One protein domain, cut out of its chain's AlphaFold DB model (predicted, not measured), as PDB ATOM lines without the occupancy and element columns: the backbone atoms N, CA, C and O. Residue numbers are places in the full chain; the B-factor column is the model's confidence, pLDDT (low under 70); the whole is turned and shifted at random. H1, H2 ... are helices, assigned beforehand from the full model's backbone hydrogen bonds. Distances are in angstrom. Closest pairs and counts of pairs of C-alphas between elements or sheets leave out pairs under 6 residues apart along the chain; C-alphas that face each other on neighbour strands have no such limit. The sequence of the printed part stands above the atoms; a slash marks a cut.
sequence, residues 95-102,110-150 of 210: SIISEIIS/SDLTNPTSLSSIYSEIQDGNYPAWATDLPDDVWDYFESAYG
ATOM      1  N   SER A  95      32.123  20.010 -22.805       62.75
ATOM      2  CA  SER A  95      32.469  19.372 -21.530       62.75
ATOM      3  C   SER A  95      33.343  20.263 -20.640       62.75
ATOM      4  O   SER A  95      33.041  20.407 -19.462       62.75
ATOM      5  N   ILE A  96      34.349  20.930 -21.212       64.19
ATOM      6  CA  ILE A  96      35.250  21.853 -20.505       64.19
ATOM      7  C   ILE A  96      34.499  23.125 -20.105       64.19
ATOM      8  O   ILE A  96      34.636  23.596 -18.982       64.19
ATOM      9  N   ILE A  97      33.631  23.636 -20.983       62.69
ATOM     10  CA  ILE A  97      32.775  24.791 -20.676       62.69
ATOM     11  C   ILE A  97      31.877  24.493 -19.467       62.69
ATOM     12  O   ILE A  97      31.753  25.320 -18.566       62.69
ATOM     13  N   SER A  98      31.273  23.302 -19.419       59.94
ATOM     14  CA  SER A  98      30.393  22.903 -18.312       59.94
ATOM     15  C   SER A  98      31.149  22.781 -16.985       59.94
ATOM     16  O   SER A  98      30.630  23.188 -15.945       59.94
ATOM     17  N   GLU A  99      32.383  22.275 -17.015       65.31
ATOM     18  CA  GLU A  99      33.238  22.199 -15.828       65.31
ATOM     19  C   GLU A  99      33.702  23.578 -15.357       65.31
ATOM     20  O   GLU A  99      33.578  23.877 -14.167       65.31
ATOM     21  N   ILE A 100      34.125  24.452 -16.278       65.94
ATOM     22  CA  ILE A 100      34.497  25.841 -15.984       65.94
ATOM     23  C   ILE A 100      33.315  26.589 -15.363       65.94
ATOM     24  O   ILE A 100      33.491  27.230 -14.338       65.94
ATOM     25  N   ILE A 101      32.098  26.480 -15.907       61.00
ATOM     26  CA  ILE A 101      30.911  27.140 -15.328       61.00
ATOM     27  C   ILE A 101      30.620  26.638 -13.903       61.00
ATOM     28  O   ILE A 101      30.096  27.390 -13.081       61.00
ATOM     29  N   SER A 102      30.947  25.378 -13.596       68.94
ATOM     30  CA  SER A 102      30.721  24.803 -12.263       68.94
ATOM     31  C   SER A 102      31.808  25.163 -11.243       68.94
ATOM     32  O   SER A 102      31.506  25.283 -10.055       68.94
ATOM     33  N   SER A 110      33.553  35.554 -17.463       65.88
ATOM     34  CA  SER A 110      33.637  36.719 -18.354       65.88
ATOM     35  C   SER A 110      35.081  37.083 -18.709       65.88
ATOM     36  O   SER A 110      35.365  37.378 -19.870       65.88
ATOM     37  N   ASP A 111      36.000  36.995 -17.746       70.12
ATOM     38  CA  ASP A 111      37.422  37.253 -17.975       70.12
ATOM     39  C   ASP A 111      38.098  36.180 -18.842       70.12
ATOM     40  O   ASP A 111      38.947  36.503 -19.668       70.12
ATOM     41  N   LEU A 112      37.691  34.914 -18.721       67.62
ATOM     42  CA  LEU A 112      38.163  33.833 -19.592       67.62
ATOM     43  C   LEU A 112      37.615  33.951 -21.021       67.62
ATOM     44  O   LEU A 112      38.313  33.658 -21.985       67.62
ATOM     45  N   THR A 113      36.377  34.411 -21.189       66.75
ATOM     46  CA  THR A 113      35.805  34.632 -22.530       66.75
ATOM     47  C   THR A 113      36.324  35.899 -23.212       66.75
ATOM     48  O   THR A 113      36.106  36.089 -24.408       66.75
ATOM     49  N   ASN A 114      37.020  36.773 -22.478       68.75
ATOM     50  CA  ASN A 114      37.612  37.985 -23.023       68.75
ATOM     51  C   ASN A 114      39.103  37.756 -23.336       68.75
ATOM     52  O   ASN A 114      39.901  37.601 -22.413       68.75
ATOM     53  N   PRO A 115      39.536  37.824 -24.608       59.62
ATOM     54  CA  PRO A 115      40.925  37.543 -24.979       59.62
ATOM     55  C   PRO A 115      41.937  38.513 -24.347       59.62
ATOM     56  O   PRO A 115      43.092  38.150 -24.116       59.62
ATOM     57  N   THR A 116      41.518  39.742 -24.028       68.62
ATOM     58  CA  THR A 116      42.379  40.749 -23.383       68.62
ATOM     59  C   THR A 116      42.598  40.423 -21.908       68.62
ATOM     60  O   THR A 116      43.730  40.480 -21.417       68.62
ATOM     61  N   SER A 117      41.524  40.049 -21.208       73.12
ATOM     62  CA  SER A 117      41.591  39.612 -19.812       73.12
ATOM     63  C   SER A 117      42.358  38.301 -19.702       73.12
ATOM     64  O   SER A 117      43.258  38.202 -18.877       73.12
ATOM     65  N   LEU A 118      42.091  37.343 -20.592       71.06
ATOM     66  CA  LEU A 118      42.784  36.060 -20.622       71.06
ATOM     67  C   LEU A 118      44.292  36.249 -20.833       71.06
ATOM     68  O   LEU A 118      45.075  35.661 -20.100       71.06
ATOM     69  N   SER A 119      44.713  37.145 -21.732       68.56
ATOM     70  CA  SER A 119      46.137  37.482 -21.918       68.56
ATOM     71  C   SER A 119      46.776  38.140 -20.682       68.56
ATOM     72  O   SER A 119      47.966  37.954 -20.415       68.56
ATOM     73  N   SER A 120      46.001  38.918 -19.922       77.31
ATOM     74  CA  SER A 120      46.475  39.577 -18.697       77.31
ATOM     75  C   SER A 120      46.608  38.576 -17.551       77.31
ATOM     76  O   SER A 120      47.669  38.485 -16.943       77.31
ATOM     77  N   ILE A 121      45.578  37.750 -17.348       72.44
ATOM     78  CA  ILE A 121      45.570  36.624 -16.406       72.44
ATOM     79  C   ILE A 121      46.715  35.671 -16.724       72.44
ATOM     80  O   ILE A 121      47.433  35.238 -15.836       72.44
ATOM     81  N   TYR A 122      46.919  35.381 -18.001       73.94
ATOM     82  CA  TYR A 122      48.020  34.567 -18.473       73.94
ATOM     83  C   TYR A 122      49.383  35.141 -18.082       73.94
ATOM     84  O   TYR A 122      50.240  34.422 -17.575       73.94
ATOM     85  N   SER A 123      49.581  36.443 -18.294       73.19
ATOM     86  CA  SER A 123      50.827  37.114 -17.915       73.19
ATOM     87  C   SER A 123      51.033  37.067 -16.397       73.19
ATOM     88  O   SER A 123      52.131  36.779 -15.934       73.19
ATOM     89  N   GLU A 124      49.965  37.257 -15.616       74.06
ATOM     90  CA  GLU A 124      50.003  37.099 -14.159       74.06
ATOM     91  C   GLU A 124      50.340  35.666 -13.733       74.06
ATOM     92  O   GLU A 124      51.144  35.468 -12.826       74.06
ATOM     93  N   ILE A 125      49.791  34.664 -14.419       72.88
ATOM     94  CA  ILE A 125      50.081  33.249 -14.188       72.88
ATOM     95  C   ILE A 125      51.550  32.927 -14.488       72.88
ATOM     96  O   ILE A 125      52.191  32.234 -13.696       72.88
ATOM     97  N   GLN A 126      52.116  33.464 -15.575       70.12
ATOM     98  CA  GLN A 126      53.548  33.324 -15.869       70.12
ATOM     99  C   GLN A 126      54.430  33.926 -14.770       70.12
ATOM    100  O   GLN A 126      55.483  33.376 -14.449       70.12
ATOM    101  N   ASP A 127      53.980  35.023 -14.161       73.56
ATOM    102  CA  ASP A 127      54.624  35.645 -13.004       73.56
ATOM    103  C   ASP A 127      54.349  34.890 -11.681       73.56
ATOM    104  O   ASP A 127      54.840  35.278 -10.616       73.56
ATOM    105  N   GLY A 128      53.598  33.782 -11.729       70.62
ATOM    106  CA  GLY A 128      53.254  32.929 -10.590       70.62
ATOM    107  C   GLY A 128      52.074  33.430  -9.755       70.62
ATOM    108  O   GLY A 128      51.851  32.933  -8.649       70.62
ATOM    109  N   ASN A 129      51.325  34.414 -10.252       78.19
ATOM    110  CA  ASN A 129      50.168  34.998  -9.591       78.19
ATOM    111  C   ASN A 129      48.870  34.382 -10.132       78.19
ATOM    112  O   ASN A 129      48.319  34.806 -11.146       78.19
ATOM    113  N   TYR A 130      48.375  33.368  -9.426       79.25
ATOM    114  CA  TYR A 130      47.153  32.659  -9.789       79.25
ATOM    115  C   TYR A 130      45.932  33.299  -9.128       79.25
ATOM    116  O   TYR A 130      45.916  33.456  -7.901       79.25
ATOM    117  N   PRO A 131      44.874  33.630  -9.885       75.12
ATOM    118  CA  PRO A 131      43.613  34.003  -9.274       75.12
ATOM    119  C   PRO A 131      43.001  32.793  -8.552       75.12
ATOM    120  O   PRO A 131      43.171  31.651  -8.971       75.12
ATOM    121  N   ALA A 132      42.267  33.034  -7.462       77.81
ATOM    122  CA  ALA A 132      41.794  31.964  -6.574       77.81
ATOM    123  C   ALA A 132      40.935  30.898  -7.279       77.81
ATOM    124  O   ALA A 132      41.027  29.725  -6.954       77.81
ATOM    125  N   TRP A 133      40.143  31.283  -8.281       75.25
ATOM    126  CA  TRP A 133      39.341  30.330  -9.056       75.25
ATOM    127  C   TRP A 133      40.194  29.415  -9.942       75.25
ATOM    128  O   TRP A 133      39.773  28.307 -10.249       75.25
ATOM    129  N   ALA A 134      41.390  29.851 -10.350       75.50
ATOM    130  CA  ALA A 134      42.254  29.058 -11.215       75.50
ATOM    131  C   ALA A 134      42.831  27.848 -10.465       75.50
ATOM    132  O   ALA A 134      43.032  26.792 -11.054       75.50
ATOM    133  N   THR A 135      43.036  27.956  -9.148       75.38
ATOM    134  CA  THR A 135      43.467  26.817  -8.322       75.38
ATOM    135  C   THR A 135      42.370  25.784  -8.069       75.38
ATOM    136  O   THR A 135      42.690  24.660  -7.700       75.38
ATOM    137  N   ASP A 136      41.102  26.154  -8.260       77.25
ATOM    138  CA  ASP A 136      39.940  25.267  -8.098       77.25
ATOM    139  C   ASP A 136      39.524  24.581  -9.415       77.25
ATOM    140  O   ASP A 136      38.569  23.803  -9.440       77.25
ATOM    141  N   LEU A 137      40.230  24.854 -10.518       72.69
ATOM    142  CA  LEU A 137      39.957  24.229 -11.808       72.69
ATOM    143  C   LEU A 137      40.376  22.747 -11.833       72.69
ATOM    144  O   LEU A 137      41.461  22.416 -11.345       72.69
ATOM    145  N   PRO A 138      39.574  21.867 -12.465       75.19
ATOM    146  CA  PRO A 138      39.959  20.487 -12.735       75.19
ATOM    147  C   PRO A 138      41.209  20.387 -13.616       75.19
ATOM    148  O   PRO A 138      41.455  21.228 -14.483       75.19
ATOM    149  N   ASP A 139      41.960  19.302 -13.430       73.75
ATOM    150  CA  ASP A 139      43.172  18.988 -14.190       73.75
ATOM    151  C   ASP A 139      42.935  18.935 -15.710       73.75
ATOM    152  O   ASP A 139      43.769  19.411 -16.477       73.75
ATOM    153  N   ASP A 140      41.767  18.455 -16.143       73.25
ATOM    154  CA  ASP A 140      41.384  18.357 -17.558       73.25
ATOM    155  C   ASP A 140      41.272  19.735 -18.241       73.25
ATOM    156  O   ASP A 140      41.540  19.887 -19.437       73.25
ATOM    157  N   VAL A 141      40.896  20.765 -17.478       72.44
ATOM    158  CA  VAL A 141      40.824  22.144 -17.974       72.44
ATOM    159  C   VAL A 141      42.229  22.711 -18.156       72.44
ATOM    160  O   VAL A 141      42.503  23.370 -19.160       72.44
ATOM    161  N   TRP A 142      43.133  22.425 -17.217       75.62
ATOM    162  CA  TRP A 142      44.535  22.826 -17.314       75.62
ATOM    163  C   TRP A 142      45.246  22.166 -18.494       75.62
ATOM    164  O   TRP A 142      45.900  22.873 -19.257       75.62
ATOM    165  N   ASP A 143      45.042  20.865 -18.704       75.31
ATOM    166  CA  ASP A 143      45.601  20.131 -19.847       75.31
ATOM    167  C   ASP A 143      45.120  20.717 -21.187       75.31
ATOM    168  O   ASP A 143      45.883  20.806 -22.152       75.31
ATOM    169  N   TYR A 144      43.867  21.182 -21.260       73.25
ATOM    170  CA  TYR A 144      43.369  21.888 -22.441       73.25
ATOM    171  C   TYR A 144      44.052  23.239 -22.649       73.25
ATOM    172  O   TYR A 144      44.441  23.547 -23.774       73.25
ATOM    173  N   PHE A 145      44.218  24.050 -21.600       71.94
ATOM    174  CA  PHE A 145      44.935  25.322 -21.718       71.94
ATOM    175  C   PHE A 145      46.391  25.110 -22.143       71.94
ATOM    176  O   PHE A 145      46.885  25.829 -23.013       71.94
ATOM    177  N   GLU A 146      47.049  24.090 -21.600       73.56
ATOM    178  CA  GLU A 146      48.400  23.703 -21.988       73.56
ATOM    179  C   GLU A 146      48.451  23.244 -23.451       73.56
ATOM    180  O   GLU A 146      49.294  23.712 -24.211       73.56
ATOM    181  N   SER A 147      47.505  22.414 -23.896       72.19
ATOM    182  CA  SER A 147      47.448  21.945 -25.285       72.19
ATOM    183  C   SER A 147      47.069  23.041 -26.287       72.19
ATOM    184  O   SER A 147      47.559  23.022 -27.416       72.19
ATOM    185  N   ALA A 148      46.166  23.952 -25.925       65.44
ATOM    186  CA  ALA A 148      45.643  24.977 -26.825       65.44
ATOM    187  C   ALA A 148      46.573  26.192 -26.920       65.44
ATOM    188  O   ALA A 148      46.714  26.780 -27.992       65.44
ATOM    189  N   TYR A 149      47.221  26.560 -25.812       62.75
ATOM    190  CA  TYR A 149      48.051  27.763 -25.720       62.75
ATOM    191  C   TYR A 149      49.542  27.461 -25.518       62.75
ATOM    192  O   TYR A 149      50.358  28.375 -25.610       62.75
ATOM    193  N   GLY A 150      49.917  26.191 -25.323       62.03
ATOM    194  CA  GLY A 150      51.307  25.731 -25.222       62.03
ATOM    195  C   GLY A 150      51.971  26.066 -23.890       62.03
ATOM    196  O   GLY A 150      53.167  26.364 -23.869       62.03
TER     197      GLY A 150
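Overview. This is residues 95 to 102 and 110 to 150 of the 210 residues of an uncharacterized protein of Emericella nidulans (strain FGSC A4 / ATCC 38163 / CBS 112.46 / NRRL 194 / M139) (UniProt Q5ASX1). Two pairs of helices make the two sides of an open frame: H3, the longest helix, with short H2 just before its start on one side, and H1 and H4, which touch at a steep tilt, on the other. The long link of residues 127 to 138 arches between the two sides and joins the end of H3 to the start of H4. The printed part has 49 residues, with four named helices in the order H1, H2, H3, H4 and no named strand; its class is all helix. By its radius of gyration of the C-alphas, 10.6 A, it is compact, and the C-alphas span 27 by 21 by 19 A.

Arrangement. H3, residues 115 to 126, and H2, residues 110 to 113, only just touch, with 3 pairs of C-alphas within 8 A, and only at the corner by their tight link. H3 touches H2 with residues 117 to 118 alone; the closest C-alphas, those of Asp 111 and Ser 117, are 5.1 A apart. H4, residues 139 to 149, is apart from H3 and from H2. H4 touches H1, residues 95 to 102; their closest C-alphas, those of Ile 96 and Val 141, are 6.1 A apart. H1 and H4 run opposite ways at a steep tilt of 62 degrees. H1 is apart from H2 and H3. In H1, H3 and H4 every O i to N i+4 pair is within hydrogen-bond range; H2 is too short for such a pair, and its one O i to N i+3 pair is within range.

Along the chain. H3 is 16.1 A long from C-alpha 115 at (40.925, 37.543, -24.979) to C-alpha 126. H4 is 15.3 A long and ends with C-alpha 149 at (48.051, 27.763, -25.720). H1 is 10.9 A long, beginning with C-alpha 95 at (32.469, 19.372, -21.530), and H2 is 5.1 A long.

Size, cuts and confidence. The two C-alphas farthest apart, those of Ser 95 and Asp 127, are 28.8 A apart. Residues 103 to 109 are not printed, and C-alphas 102 and 110 are 13.7 A apart across this cut. Mean pLDDT of the printed part is 70.7; residues 95 to 102, 110, 112 to 116, 119 and 148 to 150 are under 70.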